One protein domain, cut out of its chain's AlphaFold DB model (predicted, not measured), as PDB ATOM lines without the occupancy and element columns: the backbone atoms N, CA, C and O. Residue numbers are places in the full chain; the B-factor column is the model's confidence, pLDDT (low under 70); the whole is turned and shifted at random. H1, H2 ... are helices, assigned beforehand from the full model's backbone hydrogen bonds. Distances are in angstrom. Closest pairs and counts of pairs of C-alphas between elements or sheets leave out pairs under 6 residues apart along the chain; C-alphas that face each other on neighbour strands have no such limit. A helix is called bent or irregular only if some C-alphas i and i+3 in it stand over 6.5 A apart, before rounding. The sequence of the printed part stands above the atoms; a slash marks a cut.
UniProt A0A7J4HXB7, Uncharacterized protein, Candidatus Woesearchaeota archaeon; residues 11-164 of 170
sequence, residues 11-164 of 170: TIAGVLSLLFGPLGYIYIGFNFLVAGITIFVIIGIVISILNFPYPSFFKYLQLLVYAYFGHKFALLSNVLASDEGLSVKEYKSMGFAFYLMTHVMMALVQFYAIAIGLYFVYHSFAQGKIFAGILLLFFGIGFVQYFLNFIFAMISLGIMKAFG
ATOM      1  N   THR A  11       3.892  29.218  16.070       95.56
ATOM      2  CA  THR A  11       5.334  29.164  16.310       95.56
ATOM      3  C   THR A  11       6.043  28.451  15.166       95.56
ATOM      4  O   THR A  11       7.026  28.968  14.643       95.56
ATOM      5  N   ILE A  12       5.510  27.311  14.710       95.00
ATOM      6  CA  ILE A  12       6.079  26.570  13.571       95.00
ATOM      7  C   ILE A  12       6.023  27.424  12.302       95.00
ATOM      8  O   ILE A  12       7.016  27.527  11.586       95.00
ATOM      9  N   ALA A  13       4.895  28.092  12.049       94.75
ATOM     10  CA  ALA A  13       4.749  28.978  10.896       94.75
ATOM     11  C   ALA A  13       5.765  30.133  10.906       94.75
ATOM     12  O   ALA A  13       6.363  30.449   9.873       94.75
ATOM     13  N   GLY A  14       5.977  30.742  12.076       95.06
ATOM     14  CA  GLY A  14       6.968  31.795  12.271       95.06
ATOM     15  C   GLY A  14       8.395  31.295  12.051       95.06
ATOM     16  O   GLY A  14       9.133  31.907  11.285       95.06
ATOM     17  N   VAL A  15       8.767  30.157  12.644       96.94
ATOM     18  CA  VAL A  15      10.110  29.562  12.501       96.94
ATOM     19  C   VAL A  15      10.398  29.164  11.053       96.94
ATOM     20  O   VAL A  15      11.463  29.487  10.534       96.94
ATOM     21  N   LEU A  16       9.452  28.523  10.362       96.12
ATOM     22  CA  LEU A  16       9.626  28.172   8.949       96.12
ATOM     23  C   LEU A  16       9.815  29.419   8.077       96.12
ATOM     24  O   LEU A  16      10.666  29.430   7.191       96.12
ATOM     25  N   SER A  17       9.060  30.485   8.346       96.12
ATOM     26  CA  SER A  17       9.183  31.746   7.604       96.12
ATOM     27  C   SER A  17      10.454  32.523   7.974       96.12
ATOM     28  O   SER A  17      10.994  33.241   7.140       96.12
ATOM     29  N   LEU A  18      10.981  32.348   9.189       95.88
ATOM     30  CA  LEU A  18      12.276  32.895   9.597       95.88
ATOM     31  C   LEU A  18      13.433  32.214   8.856       95.88
ATOM     32  O   LEU A  18      14.340  32.888   8.385       95.88
ATOM     33  N   LEU A  19      13.404  30.884   8.752       95.25
ATOM     34  CA  LEU A  19      14.494  30.108   8.154       95.25
ATOM     35  C   LEU A  19      14.478  30.157   6.624       95.25
ATOM     36  O   LEU A  19      15.533  30.221   5.999       95.25
ATOM     37  N   PHE A  20      13.287  30.132   6.025       95.06
ATOM     38  CA  PHE A  20      13.125  29.982   4.578       95.06
ATOM     39  C   PHE A  20      12.486  31.204   3.898       95.06
ATOM     40  O   PHE A  20      12.214  31.174   2.695       95.06
ATOM     41  N   GLY A  21      12.223  32.285   4.641       93.38
ATOM     42  CA  GLY A  21      11.592  33.495   4.117       93.38
ATOM     43  C   GLY A  21      10.209  33.202   3.516       93.38
ATOM     44  O   GLY A  21       9.382  32.560   4.173       93.38
ATOM     45  N   PRO A  22       9.933  33.608   2.261       94.12
ATOM     46  CA  PRO A  22       8.631  33.394   1.626       94.12
ATOM     47  C   PRO A  22       8.285  31.910   1.428       94.12
ATOM     48  O   PRO A  22       7.105  31.565   1.362       94.12
ATOM     49  N   LEU A  23       9.280  31.014   1.376       95.88
ATOM     50  CA  LEU A  23       9.037  29.574   1.254       95.88
ATOM     51  C   LEU A  23       8.346  28.992   2.495       95.88
ATOM     52  O   LEU A  23       7.569  28.044   2.381       95.88
ATOM     53  N   GLY A  24       8.564  29.586   3.673       93.69
ATOM     54  CA  GLY A  24       7.934  29.151   4.921       93.69
ATOM     55  C   GLY A  24       6.408  29.285   4.918       93.69
ATOM     56  O   GLY A  24       5.719  28.564   5.644       93.69
ATOM     57  N   TYR A  25       5.853  30.124   4.035       95.50
ATOM     58  CA  TYR A  25       4.409  30.290   3.883       95.50
ATOM     59  C   TYR A  25       3.692  29.070   3.301       95.50
ATOM     60  O   TYR A  25       2.464  29.000   3.393       95.50
ATOM     61  N   ILE A  26       4.422  28.067   2.800       95.44
ATOM     62  CA  ILE A  26       3.837  26.778   2.411       95.44
ATOM     63  C   ILE A  26       3.055  26.130   3.560       95.44
ATOM     64  O   ILE A  26       2.018  25.514   3.324       95.44
ATOM     65  N   TYR A  27       3.499  26.337   4.806       93.38
ATOM     66  CA  TYR A  27       2.815  25.829   5.992       93.38
ATOM     67  C   TYR A  27       1.435  26.471   6.188       93.38
ATOM     68  O   TYR A  27       0.522  25.830   6.703       93.38
ATOM     69  N   ILE A  28       1.245  27.717   5.737       92.81
ATOM     70  CA  ILE A  28      -0.061  28.393   5.733       92.81
ATOM     71  C   ILE A  28      -0.923  27.886   4.572       92.81
ATOM     72  O   ILE A  28      -2.115  27.620   4.743       92.81
ATOM     73  N   GLY A  29      -0.325  27.708   3.401       92.81
ATOM     74  CA  GLY A  29      -0.971  27.090   2.254       92.81
ATOM     75  C   GLY A  29      -0.256  27.410   0.950       92.81
ATOM     76  O   GLY A  29       0.511  28.365   0.853       92.81
ATOM     77  N   PHE A  30      -0.552  26.631  -0.087       92.88
ATOM     78  CA  PHE A  30       0.121  26.766  -1.379       92.88
ATOM     79  C   PHE A  30      -0.086  28.145  -2.030       92.88
ATOM     80  O   PHE A  30       0.859  28.737  -2.537       92.88
ATOM     81  N   ASN A  31      -1.286  28.720  -1.941       93.81
ATOM     82  CA  ASN A  31      -1.546  30.056  -2.492       93.81
ATOM     83  C   ASN A  31      -0.780  31.159  -1.742       93.81
ATOM     84  O   ASN A  31      -0.325  32.115  -2.362       93.81
ATOM     85  N   PHE A  32      -0.565  30.993  -0.430       94.19
ATOM     86  CA  PHE A  32       0.288  31.892   0.352       94.19
ATOM     87  C   PHE A  32       1.757  31.765  -0.053       94.19
ATOM     88  O   PHE A  32       2.431  32.781  -0.174       94.19
ATOM     89  N   LEU A  33       2.243  30.549  -0.319       96.25
ATOM     90  CA  LEU A  33       3.583  30.334  -0.870       96.25
ATOM     91  C   LEU A  33       3.762  31.072  -2.201       96.25
ATOM     92  O   LEU A  33       4.701  31.851  -2.345       96.25
ATOM     93  N   VAL A  34       2.863  30.846  -3.163       95.19
ATOM     94  CA  VAL A  34       2.981  31.459  -4.492       95.19
ATOM     95  C   VAL A  34       2.917  32.983  -4.383       95.19
ATOM     96  O   VAL A  34       3.811  33.655  -4.891       95.19
ATOM     97  N   ALA A  35       1.936  33.531  -3.660       94.44
ATOM     98  CA  ALA A  35       1.830  34.973  -3.449       94.44
ATOM     99  C   ALA A  35       3.070  35.549  -2.740       94.44
ATOM    100  O   ALA A  35       3.577  36.598  -3.137       94.44
ATOM    101  N   GLY A  36       3.608  34.845  -1.739       94.94
ATOM    102  CA  GLY A  36       4.825  35.235  -1.029       94.94
ATOM    103  C   GLY A  36       6.057  35.280  -1.935       94.94
ATOM    104  O   GLY A  36       6.796  36.263  -1.907       94.94
ATOM    105  N   ILE A  37       6.259  34.262  -2.783       96.06
ATOM    106  CA  ILE A  37       7.341  34.245  -3.782       96.06
ATOM    107  C   ILE A  37       7.157  35.388  -4.783       96.06
ATOM    108  O   ILE A  37       8.115  36.099  -5.075       96.06
ATOM    109  N   THR A  38       5.939  35.600  -5.289       94.38
ATOM    110  CA  THR A  38       5.653  36.687  -6.233       94.38
ATOM    111  C   THR A  38       6.003  38.048  -5.632       94.38
ATOM    112  O   THR A  38       6.716  38.822  -6.265       94.38
ATOM    113  N   ILE A  39       5.566  38.330  -4.402       92.81
ATOM    114  CA  ILE A  39       5.884  39.597  -3.734       92.81
ATOM    115  C   ILE A  39       7.382  39.733  -3.464       92.81
ATOM    116  O   ILE A  39       7.940  40.800  -3.706       92.81
ATOM    117  N   PHE A  40       8.050  38.665  -3.025       93.44
ATOM    118  CA  PHE A  40       9.500  38.670  -2.839       93.44
ATOM    119  C   PHE A  40      10.241  39.050  -4.130       93.44
ATOM    120  O   PHE A  40      11.122  39.908  -4.107       93.44
ATOM    121  N   VAL A  41       9.846  38.466  -5.266       93.69
ATOM    122  CA  VAL A  41      10.422  38.781  -6.581       93.69
ATOM    123  C   VAL A  41      10.154  40.234  -6.971       93.69
ATOM    124  O   VAL A  41      11.081  40.925  -7.385       93.69
ATOM    125  N   ILE A  42       8.924  40.725  -6.799       92.62
ATOM    126  CA  ILE A  42       8.561  42.119  -7.099       92.62
ATOM    127  C   ILE A  42       9.413  43.094  -6.281       92.62
ATOM    128  O   ILE A  42       9.998  44.018  -6.845       92.62
ATOM    129  N   ILE A  43       9.533  42.871  -4.969       90.25
ATOM    130  CA  ILE A  43      10.380  43.692  -4.097       90.25
ATOM    131  C   ILE A  43      11.833  43.635  -4.571       90.25
ATOM    132  O   ILE A  43      12.468  44.678  -4.706       90.25
ATOM    133  N   GLY A  44      12.348  42.439  -4.869       89.44
ATOM    134  CA  GLY A  44      13.711  42.253  -5.365       89.44
ATOM    135  C   GLY A  44      13.988  43.038  -6.648       89.44
ATOM    136  O   GLY A  44      15.011  43.714  -6.736       89.44
ATOM    137  N   ILE A  45      13.061  43.011  -7.609       91.25
ATOM    138  CA  ILE A  45      13.155  43.778  -8.858       91.25
ATOM    139  C   ILE A  45      13.181  45.280  -8.564       91.25
ATOM    140  O   ILE A  45      14.080  45.972  -9.033       91.25
ATOM    141  N   VAL A  46      12.240  45.785  -7.760       89.62
ATOM    142  CA  VAL A  46      12.151  47.220  -7.444       89.62
ATOM    143  C   VAL A  46      13.409  47.705  -6.722       89.62
ATOM    144  O   VAL A  46      13.998  48.704  -7.123       89.62
ATOM    145  N   ILE A  47      13.867  46.984  -5.695       85.69
ATOM    146  CA  ILE A  47      15.079  47.346  -4.948       85.69
ATOM    147  C   ILE A  47      16.324  47.279  -5.843       85.69
ATOM    148  O   ILE A  47      17.193  48.140  -5.726       85.69
ATOM    149  N   SER A  48      16.398  46.309  -6.759       87.25
ATOM    150  CA  SER A  48      17.487  46.207  -7.739       87.25
ATOM    151  C   SER A  48      17.507  47.399  -8.704       87.25
ATOM    152  O   SER A  48      18.562  47.987  -8.922       87.25
ATOM    153  N   ILE A  49      16.343  47.813  -9.219       89.50
ATOM    154  CA  ILE A  49      16.210  48.986 -10.101       89.50
ATOM    155  C   ILE A  49      16.612  50.272  -9.372       89.50
ATOM    156  O   ILE A  49      17.303  51.115  -9.938       89.50
ATOM    157  N   LEU A  50      16.186  50.424  -8.117       86.50
ATOM    158  CA  LEU A  50      16.505  51.601  -7.309       86.50
ATOM    159  C   LEU A  50      17.981  51.647  -6.891       86.50
ATOM    160  O   LEU A  50      18.496  52.726  -6.613       86.50
ATOM    161  N   ASN A  51      18.652  50.490  -6.850       85.50
ATOM    162  CA  ASN A  51      20.078  50.338  -6.571       85.50
ATOM    163  C   ASN A  51      20.557  51.117  -5.327       85.50
ATOM    164  O   ASN A  51      21.639  51.708  -5.309       85.50
ATOM    165  N   PHE A  52      19.732  51.154  -4.275       78.81
ATOM    166  CA  PHE A  52      20.098  51.853  -3.047       78.81
ATOM    167  C   PHE A  52      21.222  51.110  -2.315       78.81
ATOM    168  O   PHE A  52      21.124  49.897  -2.110       78.81
ATOM    169  N   PRO A  53      22.268  51.819  -1.855       77.38
ATOM    170  CA  PRO A  53      23.305  51.204  -1.051       77.38
ATOM    171  C   PRO A  53      22.750  50.915   0.348       77.38
ATOM    172  O   PRO A  53      22.273  51.811   1.041       77.38
ATOM    173  N   TYR A  54      22.806  49.653   0.773       77.56
ATOM    174  CA  TYR A  54      22.553  49.265   2.158       77.56
ATOM    175  C   TYR A  54      23.404  48.041   2.536       77.56
ATOM    176  O   TYR A  54      23.770  47.244   1.664       77.56
ATOM    177  N   PRO A  55      23.745  47.859   3.825       78.19
ATOM    178  CA  PRO A  55      24.595  46.756   4.259       78.19
ATOM    179  C   PRO A  55      23.954  45.395   3.979       78.19
ATOM    180  O   PRO A  55      22.769  45.184   4.247       78.19
ATOM    181  N   SER A  56      24.757  44.432   3.518       81.94
ATOM    182  CA  SER A  56      24.297  43.073   3.192       81.94
ATOM    183  C   SER A  56      23.610  42.368   4.364       81.94
ATOM    184  O   SER A  56      22.714  41.559   4.138       81.94
ATOM    185  N   PHE A  57      23.956  42.718   5.605       81.31
ATOM    186  CA  PHE A  57      23.320  42.196   6.815       81.31
ATOM    187  C   PHE A  57      21.797  42.430   6.861       81.31
ATOM    188  O   PHE A  57      21.053  41.551   7.295       81.31
ATOM    189  N   PHE A  58      21.298  43.559   6.340       82.81
ATOM    190  CA  PHE A  58      19.854  43.842   6.320       82.81
ATOM    191  C   PHE A  58      19.064  42.855   5.447       82.81
ATOM    192  O   PHE A  58      17.865  42.680   5.660       82.81
ATOM    193  N   LYS A  59      19.731  42.134   4.529       81.00
ATOM    194  CA  LYS A  59      19.115  41.040   3.758       81.00
ATOM    195  C   LYS A  59      18.663  39.875   4.638       81.00
ATOM    196  O   LYS A  59      17.760  39.150   4.233       81.00
ATOM    197  N   TYR A  60      19.260  39.697   5.816       87.62
ATOM    198  CA  TYR A  60      18.854  38.667   6.774       87.62
ATOM    199  C   TYR A  60      17.806  39.190   7.752       87.62
ATOM    200  O   TYR A  60      16.879  38.469   8.097       87.62
ATOM    201  N   LEU A  61      17.892  40.459   8.154       88.75
ATOM    202  CA  LEU A  61      16.930  41.052   9.088       88.75
ATOM    203  C   LEU A  61      15.492  41.091   8.541       88.75
ATOM    204  O   LEU A  61      14.552  40.952   9.319       88.75
ATOM    205  N   GLN A  62      15.296  41.179   7.219       89.94
ATOM    206  CA  GLN A  62      13.958  41.039   6.621       89.94
ATOM    207  C   GLN A  62      13.289  39.681   6.919       89.94
ATOM    208  O   GLN A  62      12.064  39.594   6.891       89.94
ATOM    209  N   LEU A  63      14.048  38.629   7.256       93.75
ATOM    210  CA  LEU A  63      13.493  37.330   7.665       93.75
ATOM    211  C   LEU A  63      12.639  37.441   8.932       93.75
ATOM    212  O   LEU A  63      11.684  36.685   9.089       93.75
ATOM    213  N   LEU A  64      12.906  38.429   9.792       94.88
ATOM    214  CA  LEU A  64      12.071  38.717  10.959       94.88
ATOM    215  C   LEU A  64      10.679  39.218  10.551       94.88
ATOM    216  O   LEU A  64       9.690  38.863  11.192       94.88
ATOM    217  N   VAL A  65      10.584  39.987   9.460       95.12
ATOM    218  CA  VAL A  65       9.296  40.419   8.896       95.12
ATOM    219  C   VAL A  65       8.525  39.200   8.394       95.12
ATOM    220  O   VAL A  65       7.366  39.010   8.763       95.12
ATOM    221  N   TYR A  66       9.179  38.315   7.634       95.75
ATOM    222  CA  TYR A  66       8.553  37.075   7.165       95.75
ATOM    223  C   TYR A  66       8.070  36.197   8.327       95.75
ATOM    224  O   TYR A  66       6.927  35.737   8.307       95.75
ATOM    225  N   ALA A  67       8.894  36.027   9.365       96.50
ATOM    226  CA  ALA A  67       8.566  35.283  10.579       96.50
ATOM    227  C   ALA A  67       7.331  35.841  11.298       96.50
ATOM    228  O   ALA A  67       6.404  35.092  11.618       96.50
ATOM    229  N   TYR A  68       7.289  37.162  11.500       96.94
ATOM    230  CA  TYR A  68       6.160  37.846  12.128       96.94
ATOM    231  C   TYR A  68       4.851  37.577  11.375       96.94
ATOM    232  O   TYR A  68       3.848  37.184  11.979       96.94
ATOM    233  N   PHE A  69       4.855  37.722  10.048       96.69
ATOM    234  CA  PHE A  69       3.659  37.468   9.246       96.69
ATOM    235  C   PHE A  69       3.312  35.982   9.141       96.69
ATOM    236  O   PHE A  69       2.131  35.651   9.133       96.69
ATOM    237  N   GLY A  70       4.296  35.078   9.142       95.44
ATOM    238  CA  GLY A  70       4.054  33.632   9.188       95.44
ATOM    239  C   GLY A  70       3.289  33.239  10.447       95.44
ATOM    240  O   GLY A  70       2.247  32.587  10.373       95.44
ATOM    241  N   HIS A  71       3.744  33.732  11.598       96.56
ATOM    242  CA  HIS A  71       3.045  33.571  12.870       96.56
ATOM    243  C   HIS A  71       1.632  34.183  12.835       96.56
ATOM    244  O   HIS A  71       0.651  33.528  13.192       96.56
ATOM    245  N   LYS A  72       1.503  35.426  12.350       95.81
ATOM    246  CA  LYS A  72       0.221  36.142  12.282       95.81
ATOM    247  C   LYS A  72      -0.795  35.454  11.363       95.81
ATOM    248  O   LYS A  72      -1.967  35.361  11.717       95.81
ATOM    249  N   PHE A  73      -0.371  34.935  10.213       94.50
ATOM    250  CA  PHE A  73      -1.260  34.227   9.291       94.50
ATOM    251  C   PHE A  73      -1.695  32.865   9.823       94.50
ATOM    252  O   PHE A  73      -2.827  32.453   9.569       94.50
ATOM    253  N   ALA A  74      -0.857  32.172  10.595       93.19
ATOM    254  CA  ALA A  74      -1.274  30.957  11.289       93.19
ATOM    255  C   ALA A  74      -2.329  31.251  12.365       93.19
ATOM    256  O   ALA A  74      -3.343  30.560  12.407       93.19
ATOM    257  N   LEU A  75      -2.155  32.315  13.159       92.44
ATOM    258  CA  LEU A  75      -3.191  32.770  14.096       92.44
ATOM    259  C   LEU A  75      -4.497  33.113  13.376       92.44
ATOM    260  O   LEU A  75      -5.553  32.627  13.771       92.44
ATOM    261  N   LEU A  76      -4.423  33.879  12.286       89.75
ATOM    262  CA  LEU A  76      -5.595  34.205  11.474       89.75
ATOM    263  C   LEU A  76      -6.274  32.939  10.934       89.75
ATOM    264  O   LEU A  76      -7.492  32.834  10.972       89.75
ATOM    265  N   SER A  77      -5.495  31.950  10.488       87.88
ATOM    266  CA  SER A  77      -6.029  30.659  10.034       87.88
ATOM    267  C   SER A  77      -6.807  29.945  11.139       87.88
ATOM    268  O   SER A  77      -7.840  29.352  10.859       87.88
ATOM    269  N   ASN A  78      -6.320  30.003  12.381       89.31
ATOM    270  CA  ASN A  78      -6.972  29.366  13.524       89.31
ATOM    271  C   ASN A  78      -8.270  30.076  13.904       89.31
ATOM    272  O   ASN A  78      -9.261  29.399  14.149       89.31
ATOM    273  N   VAL A  79      -8.273  31.413  13.897       87.50
ATOM    274  CA  VAL A  79      -9.479  32.219  14.145       87.50
ATOM    275  C   VAL A  79     -10.541  31.918  13.087       87.50
ATOM    276  O   VAL A  79     -11.680  31.625  13.426       87.50
ATOM    277  N   LEU A  80     -10.155  31.891  11.811       84.56
ATOM    278  CA  LEU A  80     -11.069  31.572  10.709       84.56
ATOM    279  C   LEU A  80     -11.505  30.102  10.685       84.56
ATOM    280  O   LEU A  80     -12.525  29.778  10.094       84.56
ATOM    281  N   ALA A  81     -10.741  29.196  11.297       82.38
ATOM    282  CA  ALA A  81     -11.159  27.809  11.477       82.38
ATOM    283  C   ALA A  81     -12.220  27.654  12.577       82.38
ATOM    284  O   ALA A  81     -12.960  26.673  12.558       82.38
ATOM    285  N   SER A  82     -12.264  28.586  13.534       77.19
ATOM    286  CA  SER A  82     -13.236  28.613  14.633       77.19
ATOM    287  C   SER A  82     -14.465  29.487  14.375       77.19
ATOM    288  O   SER A  82     -15.428  29.384  15.126       77.19
ATOM    289  N   ASP A  83     -14.426  30.347  13.358       67.38
ATOM    290  CA  ASP A  83     -15.471  31.322  13.043       67.38
ATOM    291  C   ASP A  83     -16.243  30.902  11.778       67.38
ATOM    292  O   ASP A  83     -15.648  30.448  10.799       67.38
ATOM    293  N   GLU A  84     -17.571  31.045  11.777       60.66
ATOM    294  CA  GLU A  84     -18.435  30.680  10.640       60.66
ATOM    295  C   GLU A  84     -18.504  31.782   9.563       60.66
ATOM    296  O   GLU A  84     -19.040  31.559   8.475       60.66
ATOM    297  N   GLY A  85     -17.958  32.973   9.837       59.94
ATOM    298  CA  GLY A  85     -18.171  34.170   9.014       59.94
ATOM    299  C   GLY A  85     -17.485  34.198   7.640       59.94
ATOM    300  O   GLY A  85     -17.939  34.920   6.754       59.94
ATOM    301  N   LEU A  86     -16.407  33.434   7.422       66.56
ATOM    302  CA  LEU A  86     -15.619  33.475   6.182       66.56
ATOM    303  C   LEU A  86     -15.640  32.113   5.485       66.56
ATOM    304  O   LEU A  86     -15.214  31.100   6.038       66.56
ATOM    305  N   SER A  87     -16.116  32.072   4.235       71.88
ATOM    306  CA  SER A  87     -16.210  30.800   3.515       71.88
ATOM    307  C   SER A  87     -14.815  30.199   3.296       71.88
ATOM    308  O   SER A  87     -13.884  30.871   2.849       71.88
ATOM    309  N   VAL A  88     -14.646  28.897   3.539       77.50
ATOM    310  CA  VAL A  88     -13.339  28.230   3.370       77.50
ATOM    311  C   VAL A  88     -12.805  28.339   1.939       77.50
ATOM    312  O   VAL A  88     -11.592  28.366   1.716       77.50
ATOM    313  N   LYS A  89     -13.709  28.452   0.961       79.88
ATOM    314  CA  LYS A  89     -13.373  28.721  -0.442       79.88
ATOM    315  C   LYS A  89     -12.655  30.061  -0.613       79.88
ATOM    316  O   LYS A  89     -11.746  30.163  -1.430       79.88
ATOM    317  N   GLU A  90     -13.055  31.068   0.150       80.75
ATOM    318  CA  GLU A  90     -12.496  32.410   0.089       80.75
ATOM    319  C   GLU A  90     -11.130  32.497   0.766       80.75
ATOM    320  O   GLU A  90     -10.182  32.958   0.135       80.75
ATOM    321  N   TYR A  91     -10.975  31.929   1.966       84.19
ATOM    322  CA  TYR A  91      -9.666  31.828   2.627       84.19
ATOM    323  C   TYR A  91      -8.635  31.078   1.767       84.19
ATOM    324  O   TYR A  91      -7.472  31.467   1.675       84.19
ATOM    325  N   LYS A  92      -9.063  29.997   1.099       84.88
ATOM    326  CA  LYS A  92      -8.205  29.228   0.186       84.88
ATOM    327  C   LYS A  92      -8.023  29.900  -1.175       84.88
ATOM    328  O   LYS A  92      -7.304  29.350  -2.002       84.88
ATOM    329  N   SER A  93      -8.649  31.044  -1.447       88.75
ATOM    330  CA  SER A  93      -8.534  31.713  -2.743       88.75
ATOM    331  C   SER A  93      -7.173  32.388  -2.922       88.75
ATOM    332  O   SER A  93      -6.539  32.843  -1.969       88.75
ATOM    333  N   MET A  94      -6.729  32.486  -4.175       89.56
ATOM    334  CA  MET A  94      -5.504  33.211  -4.513       89.56
ATOM    335  C   MET A  94      -5.628  34.710  -4.206       89.56
ATOM    336  O   MET A  94      -4.676  35.326  -3.736       89.56
ATOM    337  N   GLY A  95      -6.820  35.281  -4.415       88.19
ATOM    338  CA  GLY A  95      -7.088  36.690  -4.133       88.19
ATOM    339  C   GLY A  95      -6.892  37.033  -2.656       88.19
ATOM    340  O   GLY A  95      -6.189  37.985  -2.333       88.19
ATOM    341  N   PHE A  96      -7.420  36.209  -1.748       88.62
ATOM    342  CA  PHE A  96      -7.230  36.410  -0.310       88.62
ATOM    343  C   PHE A  96      -5.753  36.309   0.107       88.62
ATOM    344  O   PHE A  96      -5.264  37.128   0.888       88.62
ATOM    345  N   ALA A  97      -5.010  35.352  -0.462       92.12
ATOM    346  CA  ALA A  97      -3.577  35.222  -0.214       92.12
ATOM    347  C   ALA A  97      -2.801  36.472  -0.666       92.12
ATOM    348  O   ALA A  97      -1.988  36.988   0.098       92.12
ATOM    349  N   PHE A  98      -3.077  37.008  -1.861       91.62
ATOM    350  CA  PHE A  98      -2.444  38.248  -2.326       91.62
ATOM    351  C   PHE A  98      -2.835  39.461  -1.494       91.62
ATOM    352  O   PHE A  98      -1.959  40.256  -1.161       91.62
ATOM    353  N   TYR A  99      -4.105  39.586  -1.106       90.69
ATOM    354  CA  TYR A  99      -4.563  40.649  -0.215       90.69
ATOM    355  C   TYR A  99      -3.746  40.675   1.084       90.69
ATOM    356  O   TYR A  99      -3.160  41.700   1.438       90.69
ATOM    357  N   LEU A 100      -3.606  39.530   1.755       92.19
ATOM    358  CA  LEU A 100      -2.791  39.439   2.965       92.19
ATOM    359  C   LEU A 100      -1.304  39.673   2.685       92.19
ATOM    360  O   LEU A 100      -0.638  40.375   3.444       92.19
ATOM    361  N   MET A 101      -0.779  39.152   1.576       93.75
ATOM    362  CA  MET A 101       0.622  39.348   1.210       93.75
ATOM    363  C   MET A 101       0.949  40.811   0.890       93.75
ATOM    364  O   MET A 101       2.064  41.247   1.172       93.75
ATOM    365  N   THR A 102      -0.006  41.624   0.423       91.25
ATOM    366  CA  THR A 102       0.236  43.068   0.252       91.25
ATOM    367  C   THR A 102       0.604  43.757   1.571       91.25
ATOM    368  O   THR A 102       1.416  44.678   1.573       91.25
ATOM    369  N   HIS A 103       0.123  43.256   2.713       92.00
ATOM    370  CA  HIS A 103       0.523  43.766   4.025       92.00
ATOM    371  C   HIS A 103       1.976  43.401   4.357       92.00
ATOM    372  O   HIS A 103       2.704  44.223   4.913       92.00
ATOM    373  N   VAL A 104       2.418  42.196   3.970       94.56
ATOM    374  CA  VAL A 104       3.828  41.780   4.075       94.56
ATOM    375  C   VAL A 104       4.700  42.688   3.215       94.56
ATOM    376  O   VAL A 104       5.724  43.176   3.683       94.56
ATOM    377  N   MET A 105       4.263  42.970   1.983       93.94
ATOM    378  CA  MET A 105       4.952  43.878   1.070       93.94
ATOM    379  C   MET A 105       5.144  45.258   1.696       93.94
ATOM    380  O   MET A 105       6.270  45.735   1.772       93.94
ATOM    381  N   MET A 106       4.076  45.870   2.215       92.62
ATOM    382  CA  MET A 106       4.163  47.195   2.835       92.62
ATOM    383  C   MET A 106       5.062  47.205   4.079       92.62
ATOM    384  O   MET A 106       5.813  48.156   4.286       92.62
ATOM    385  N   ALA A 107       5.049  46.142   4.886       93.69
ATOM    386  CA  ALA A 107       5.944  46.033   6.036       93.69
ATOM    387  C   ALA A 107       7.419  45.884   5.627       93.69
ATOM    388  O   ALA A 107       8.293  46.510   6.224       93.69
ATOM    389  N   LEU A 108       7.707  45.100   4.583       92.31
ATOM    390  CA  LEU A 108       9.056  44.983   4.025       92.31
ATOM    391  C   LEU A 108       9.541  46.319   3.460       92.31
ATOM    392  O   LEU A 108      10.696  46.682   3.648       92.31
ATOM    393  N   VAL A 109       8.658  47.081   2.819       90.06
ATOM    394  CA  VAL A 109       8.970  48.420   2.308       90.06
ATOM    395  C   VAL A 109       9.362  49.371   3.429       90.06
ATOM    396  O   VAL A 109      10.384  50.046   3.321       90.06
ATOM    397  N   GLN A 110       8.601  49.390   4.524       90.69
ATOM    398  CA  GLN A 110       8.950  50.174   5.710       90.69
ATOM    399  C   GLN A 110      10.299  49.738   6.289       90.69
ATOM    400  O   GLN A 110      11.141  50.579   6.594       90.69
ATOM    401  N   PHE A 111      10.535  48.427   6.378       92.00
ATOM    402  CA  PHE A 111      11.814  47.881   6.818       92.00
ATOM    403  C   PHE A 111      12.979  48.361   5.934       92.00
ATOM    404  O   PHE A 111      13.979  48.858   6.456       92.00
ATOM    405  N   TYR A 112      12.847  48.278   4.607       89.00
ATOM    406  CA  TYR A 112      13.871  48.751   3.674       89.00
ATOM    407  C   TYR A 112      14.072  50.266   3.749       89.00
ATOM    408  O   TYR A 112      15.214  50.717   3.733       89.00
ATOM    409  N   ALA A 113      12.999  51.049   3.887       89.06
ATOM    410  CA  ALA A 113      13.092  52.499   4.042       89.06
ATOM    411  C   ALA A 113      13.922  52.888   5.272       89.06
ATOM    412  O   ALA A 113      14.818  53.728   5.179       89.06
ATOM    413  N   ILE A 114      13.670  52.228   6.406       89.56
ATOM    414  CA  ILE A 114      14.421  52.431   7.647       89.56
ATOM    415  C   ILE A 114      15.878  51.995   7.466       89.56
ATOM    416  O   ILE A 114      16.782  52.746   7.822       89.56
ATOM    417  N   ALA A 115      16.125  50.818   6.886       89.31
ATOM    418  CA  ALA A 115      17.475  50.303   6.661       89.31
ATOM    419  C   ALA A 115      18.327  51.247   5.795       89.31
ATOM    420  O   ALA A 115      19.456  51.583   6.158       89.31
ATOM    421  N   ILE A 116      17.767  51.701   4.672       88.31
ATOM    422  CA  ILE A 116      18.413  52.632   3.740       88.31
ATOM    423  C   ILE A 116      18.641  53.985   4.423       88.31
ATOM    424  O   ILE A 116      19.740  54.536   4.372       88.31
ATOM    425  N   GLY A 117      17.625  54.506   5.112       88.88
ATOM    426  CA  GLY A 117      17.707  55.778   5.819       88.88
ATOM    427  C   GLY A 117      18.776  55.784   6.916       88.88
ATOM    428  O   GLY A 117      19.633  56.667   6.937       88.88
ATOM    429  N   LEU A 118      18.795  54.761   7.777       89.81
ATOM    430  CA  LEU A 118      19.816  54.599   8.817       89.81
ATOM    431  C   LEU A 118      21.223  54.463   8.231       89.81
ATOM    432  O   LEU A 118      22.173  55.013   8.788       89.81
ATOM    433  N   TYR A 119      21.367  53.773   7.098       89.88
ATOM    434  CA  TYR A 119      22.653  53.660   6.417       89.88
ATOM    435  C   TYR A 119      23.176  55.022   5.937       89.88
ATOM    436  O   TYR A 119      24.335  55.356   6.188       89.88
ATOM    437  N   PHE A 120      22.328  55.848   5.315       89.19
ATOM    438  CA  PHE A 120      22.720  57.196   4.892       89.19
ATOM    439  C   PHE A 120      23.045  58.124   6.067       89.19
ATOM    440  O   PHE A 120      23.994  58.911   5.984       89.19
ATOM    441  N   VAL A 121      22.299  58.014   7.170       91.81
ATOM    442  CA  VAL A 121      22.583  58.746   8.414       91.81
ATOM    443  C   VAL A 121      23.959  58.358   8.955       91.81
ATOM    444  O   VAL A 121      24.796  59.231   9.186       91.81
ATOM    445  N   TYR A 122      24.224  57.055   9.091       90.62
ATOM    446  CA  TYR A 122      25.516  56.541   9.542       90.62
ATOM    447  C   TYR A 122      26.664  57.037   8.658       90.62
ATOM    448  O   TYR A 122      27.656  57.557   9.165       90.62
ATOM    449  N   HIS A 123      26.517  56.934   7.335       91.25
ATOM    450  CA  HIS A 123      27.555  57.363   6.404       91.25
ATOM    451  C   HIS A 123      27.817  58.874   6.482       91.25
ATOM    452  O   HIS A 123      28.965  59.310   6.421       91.25
ATOM    453  N   SER A 124      26.771  59.678   6.686       92.56
ATOM    454  CA  SER A 124      26.905  61.128   6.866       92.56
ATOM    455  C   SER A 124      27.659  61.479   8.148       92.56
ATOM    456  O   SER A 124      28.548  62.332   8.113       92.56
ATOM    457  N   PHE A 125      27.374  60.792   9.260       93.44
ATOM    458  CA  PHE A 125      28.131  60.965  10.502       93.44
ATOM    459  C   PHE A 125      29.587  60.519  10.364       93.44
ATOM    460  O   PHE A 125      30.480  61.243  10.797       93.44
ATOM    461  N   ALA A 126      29.841  59.389   9.702       92.75
ATOM    462  CA  ALA A 126      31.196  58.889   9.465       92.75
ATOM    463  C   ALA A 126      32.054  59.850   8.617       92.75
ATOM    464  O   ALA A 126      33.265  59.911   8.795       92.75
ATOM    465  N   GLN A 127      31.433  60.636   7.732       94.56
ATOM    466  CA  GLN A 127      32.101  61.681   6.944       94.56
ATOM    467  C   GLN A 127      32.216  63.037   7.672       94.56
ATOM    468  O   GLN A 127      32.596  64.029   7.053       94.56
ATOM    469  N   GLY A 128      31.834  63.126   8.951       92.69
ATOM    470  CA  GLY A 128      31.851  64.378   9.718       92.69
ATOM    471  C   GLY A 128      30.733  65.366   9.355       92.69
ATOM    472  O   GLY A 128      30.698  66.480   9.875       92.69
ATOM    473  N   LYS A 129      29.774  64.979   8.503       94.38
ATOM    474  CA  LYS A 129      28.632  65.816   8.094       94.38
ATOM    475  C   LYS A 129      27.492  65.708   9.111       94.38
ATOM    476  O   LYS A 129      26.404  65.225   8.798       94.38
ATOM    477  N   ILE A 130      27.739  66.166  10.339       91.31
ATOM    478  CA  ILE A 130      26.835  65.966  11.488       91.31
ATOM    479  C   ILE A 130      25.455  66.595  11.252       91.31
ATOM    480  O   ILE A 130      24.439  65.924  11.417       91.31
ATOM    481  N   PHE A 131      25.404  67.852  10.802       91.69
ATOM    482  CA  PHE A 131      24.135  68.542  10.547       91.69
ATOM    483  C   PHE A 131      23.297  67.847   9.461       91.69
ATOM    484  O   PHE A 131      22.097  67.640   9.637       91.69
ATOM    485  N   ALA A 132      23.936  67.407   8.371       89.00
ATOM    486  CA  ALA A 132      23.263  66.646   7.320       89.00
ATOM    487  C   ALA A 132      22.764  65.282   7.828       89.00
ATOM    488  O   ALA A 132      21.653  64.883   7.494       89.00
ATOM    489  N   GLY A 133      23.539  64.598   8.676       89.50
ATOM    490  CA  GLY A 133      23.119  63.352   9.324       89.50
ATOM    491  C   GLY A 133      21.864  63.527  10.184       89.50
ATOM    492  O   GLY A 133      20.942  62.722  10.087       89.50
ATOM    493  N   ILE A 134      21.781  64.617  10.954       90.62
ATOM    494  CA  ILE A 134      20.593  64.959  11.753       90.62
ATOM    495  C   ILE A 134      19.385  65.241  10.849       90.62
ATOM    496  O   ILE A 134      18.304  64.704  11.083       90.62
ATOM    497  N   LEU A 135      19.556  66.029   9.782       91.19
ATOM    498  CA  LEU A 135      18.476  66.287   8.821       91.19
ATOM    499  C   LEU A 135      17.983  64.999   8.147       91.19
ATOM    500  O   LEU A 135      16.778  64.800   8.006       91.19
ATOM    501  N   LEU A 136      18.892  64.099   7.766       89.94
ATOM    502  CA  LEU A 136      18.543  62.802   7.185       89.94
ATOM    503  C   LEU A 136      17.812  61.894   8.180       89.94
ATOM    504  O   LEU A 136      16.907  61.167   7.775       89.94
ATOM    505  N   LEU A 137      18.159  61.961   9.466       88.62
ATOM    506  CA  LEU A 137      17.488  61.202  10.518       88.62
ATOM    507  C   LEU A 137      16.022  61.634  10.662       88.62
ATOM    508  O   LEU A 137      15.137  60.782  10.697       88.62
ATOM    509  N   PHE A 138      15.761  62.944  10.711       87.25
ATOM    510  CA  PHE A 138      14.410  63.472  10.918       87.25
ATOM    511  C   PHE A 138      13.556  63.485   9.646       87.25
ATOM    512  O   PHE A 138      12.372  63.158   9.700       87.25
ATOM    513  N   PHE A 139      14.138  63.840   8.500       88.81
ATOM    514  CA  PHE A 139      13.392  64.045   7.253       88.81
ATOM    515  C   PHE A 139      13.724  63.015   6.175       88.81
ATOM    516  O   PHE A 139      12.840  62.609   5.423       88.81
ATOM    517  N   GLY A 140      14.976  62.562   6.100       84.75
ATOM    518  CA  GLY A 140      15.434  61.631   5.066       84.75
ATOM    519  C   GLY A 140      14.734  60.276   5.136       84.75
ATOM    520  O   GLY A 140      14.233  59.802   4.119       84.75
ATOM    521  N   ILE A 141      14.624  59.684   6.331       85.81
ATOM    522  CA  ILE A 141      13.912  58.408   6.523       85.81
ATOM    523  C   ILE A 141      12.445  58.544   6.097       85.81
ATOM    524  O   ILE A 141      11.947  57.721   5.329       85.81
ATOM    525  N   GLY A 142      11.773  59.613   6.537       87.75
ATOM    526  CA  GLY A 142      10.381  59.890   6.175       87.75
ATOM    527  C   GLY A 142      10.192  60.077   4.669       87.75
ATOM    528  O   GLY A 142       9.246  59.537   4.098       87.75
ATOM    529  N   PHE A 143      11.119  60.770   4.006       87.81
ATOM    530  CA  PHE A 143      11.090  60.965   2.558       87.81
ATOM    531  C   PHE A 143      11.289  59.653   1.786       87.81
ATOM    532  O   PHE A 143      10.509  59.347   0.883       87.81
ATOM    533  N   VAL A 144      12.285  58.842   2.164       87.00
ATOM    534  CA  VAL A 144      12.519  57.520   1.554       87.00
ATOM    535  C   VAL A 144      11.301  56.619   1.759       87.00
ATOM    536  O   VAL A 144      10.847  55.968   0.820       87.00
ATOM    537  N   GLN A 145      10.731  56.619   2.964       90.25
ATOM    538  CA  GLN A 145       9.530  55.854   3.276       90.25
ATOM    539  C   GLN A 145       8.332  56.310   2.443       90.25
ATOM    540  O   GLN A 145       7.635  55.465   1.888       90.25
ATOM    541  N   TYR A 146       8.102  57.617   2.316       90.19
ATOM    542  CA  TYR A 146       7.036  58.161   1.477       90.19
ATOM    543  C   TYR A 146       7.191  57.720   0.017       90.19
ATOM    544  O   TYR A 146       6.248  57.199  -0.577       90.19
ATOM    545  N   PHE A 147       8.397  57.859  -0.537       89.94
ATOM    546  CA  PHE A 147       8.683  57.505  -1.924       89.94
ATOM    547  C   PHE A 147       8.497  56.007  -2.198       89.94
ATOM    548  O   PHE A 147       7.819  55.630  -3.156       89.94
ATOM    549  N   LEU A 148       9.039  55.139  -1.338       89.94
ATOM    550  CA  LEU A 148       8.864  53.697  -1.495       89.94
ATOM    551  C   LEU A 148       7.402  53.285  -1.285       89.94
ATOM    552  O   LEU A 148       6.871  52.513  -2.081       89.94
ATOM    553  N   ASN A 149       6.715  53.832  -0.278       91.19
ATOM    554  CA  ASN A 149       5.295  53.557  -0.066       91.19
ATOM    555  C   ASN A 149       4.458  53.939  -1.285       91.19
ATOM    556  O   ASN A 149       3.562  53.185  -1.641       91.19
ATOM    557  N   PHE A 150       4.756  55.060  -1.945       92.12
ATOM    558  CA  PHE A 150       4.064  55.459  -3.168       92.12
ATOM    559  C   PHE A 150       4.229  54.413  -4.283       92.12
ATOM    560  O   PHE A 150       3.233  53.941  -4.833       92.12
ATOM    561  N   ILE A 151       5.463  53.983  -4.572       91.06
ATOM    562  CA  ILE A 151       5.741  52.958  -5.595       91.06
ATOM    563  C   ILE A 151       5.005  51.654  -5.268       91.06
ATOM    564  O   ILE A 151       4.309  51.086  -6.111       91.06
ATOM    565  N   PHE A 152       5.136  51.176  -4.032       91.38
ATOM    566  CA  PHE A 152       4.568  49.896  -3.633       91.38
ATOM    567  C   PHE A 152       3.052  49.937  -3.442       91.38
ATOM    568  O   PHE A 152       2.399  48.927  -3.688       91.38
ATOM    569  N   ALA A 153       2.465  51.088  -3.108       88.88
ATOM    570  CA  ALA A 153       1.018  51.277  -3.135       88.88
ATOM    571  C   ALA A 153       0.475  51.154  -4.565       88.88
ATOM    572  O   ALA A 153      -0.507  50.445  -4.782       88.88
ATOM    573  N   MET A 154       1.145  51.755  -5.554       90.94
ATOM    574  CA  MET A 154       0.766  51.620  -6.967       90.94
ATOM    575  C   MET A 154       0.850  50.165  -7.446       90.94
ATOM    576  O   MET A 154      -0.065  49.671  -8.106       90.94
ATOM    577  N   ILE A 155       1.909  49.448  -7.063       90.25
ATOM    578  CA  ILE A 155       2.057  48.012  -7.340       90.25
ATOM    579  C   ILE A 155       0.947  47.210  -6.651       90.25
ATOM    580  O   ILE A 155       0.330  46.352  -7.279       90.25
ATOM    581  N   SER A 156       0.666  47.504  -5.380       86.81
ATOM    582  CA  SER A 156      -0.379  46.847  -4.590       86.81
ATOM    583  C   SER A 156      -1.749  46.989  -5.250       86.81
ATOM    584  O   SER A 156      -2.436  45.992  -5.456       86.81
ATOM    585  N   LEU A 157      -2.108  48.201  -5.682       87.12
ATOM    586  CA  LEU A 157      -3.334  48.464  -6.439       87.12
ATOM    587  C   LEU A 157      -3.377  47.669  -7.751       87.12
ATOM    588  O   LEU A 157      -4.411  47.092  -8.089       87.12
ATOM    589  N   GLY A 158      -2.252  47.589  -8.466       87.88
ATOM    590  CA  GLY A 158      -2.121  46.767  -9.670       87.88
ATOM    591  C   GLY A 158      -2.387  45.281  -9.407       87.88
ATOM    592  O   GLY A 158      -3.165  44.661 -10.132       87.88
ATOM    593  N   ILE A 159      -1.809  44.727  -8.336       86.69
ATOM    594  CA  ILE A 159      -2.038  43.342  -7.898       86.69
ATOM    595  C   ILE A 159      -3.510  43.143  -7.521       86.69
ATOM    596  O   ILE A 159      -4.146  42.208  -8.005       86.69
ATOM    597  N   MET A 160      -4.079  44.029  -6.697       84.25
ATOM    598  CA  MET A 160      -5.476  43.920  -6.267       84.25
ATOM    599  C   MET A 160      -6.440  43.923  -7.453       84.25
ATOM    600  O   MET A 160      -7.349  43.094  -7.502       84.25
ATOM    601  N   LYS A 161      -6.207  44.792  -8.441       85.75
ATOM    602  CA  LYS A 161      -6.996  44.844  -9.675       85.75
ATOM    603  C   LYS A 161      -6.826  43.585 -10.527       85.75
ATOM    604  O   LYS A 161      -7.816  43.062 -11.030       85.75
ATOM    605  N   ALA A 162      -5.602  43.071 -10.664       83.94
ATOM    606  CA  ALA A 162      -5.326  41.856 -11.437       83.94
ATOM    607  C   ALA A 162      -6.052  40.619 -10.881       83.94
ATOM    608  O   ALA A 162      -6.472  39.755 -11.646       83.94
ATOM    609  N   PHE A 163      -6.242  40.555  -9.561       79.31
ATOM    610  CA  PHE A 163      -6.947  39.462  -8.891       79.31
ATOM    611  C   PHE A 163      -8.418  39.771  -8.557       79.31
ATOM    612  O   PHE A 163      -9.065  38.956  -7.900       79.31
ATOM    613  N   GLY A 164      -8.959  40.920  -8.988       72.19
ATOM    614  CA  GLY A 164     -10.347  41.322  -8.711       72.19
ATOM    615  C   GLY A 164     -10.673  41.453  -7.216       72.19
ATOM    616  O   GLY A 164     -11.798  41.189  -6.795       72.19
TER     617      GLY A 164
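AT A GLANCE: This is residues 11 to 164 of the 170 residues of an uncharacterized protein of Candidatus Woesearchaeota archaeon (UniProt A0A7J4HXB7). Look for long H5 through the middle, bent H6 folded back along it, H2 and H3 packed on its earlier part, and kinked H1 crossing H3. The 154 printed residues have six named helices, H1 to H6, and no named strand: all helix, only just compact, close to loose, radius of gyration of the C-alphas 17.5 A, spans 59 by 32 by 25 A.

IN THESE COORDINATES: Find C-alpha 94 at (-5.504, 33.211, -4.513); H5 runs 46.9 A to residue 126. H6, residues 130 to 162, assigned as one helix by its hydrogen bonds, is bent, C-alphas 138 and 141 being 6.7 A apart; its arms are H6a, residues 130 to 138, and H6b, residues 141 to 162, with C-alpha 162 at (-5.326, 41.856, -11.437). H2 is residues 30 to 50, H3 58 to 82, H4 88 to 91, and H1 11 to 27, irregular, with C-alphas 19 and 22 9.4 A apart.

HOW THE PARTS SIT: From the hub H5, see the hairpin with H6a, closest C-alphas Val 121 and Gly 133, 4.7 A. H1 touches H3 at a steep tilt of 63 degrees, closest C-alphas Gly 14 and Ala 67, 4.2 A. O i to N i+4 pairs are all within hydrogen-bond range in H2, H6a and H6b, but 7 of 13 in H1, 18 of 21 in H3 and 27 of 29 in H5; H4, near H3, is too short for one.

THE WHOLE: The printed part has no cut and no long link; residues 83 to 86 have pLDDT under 70.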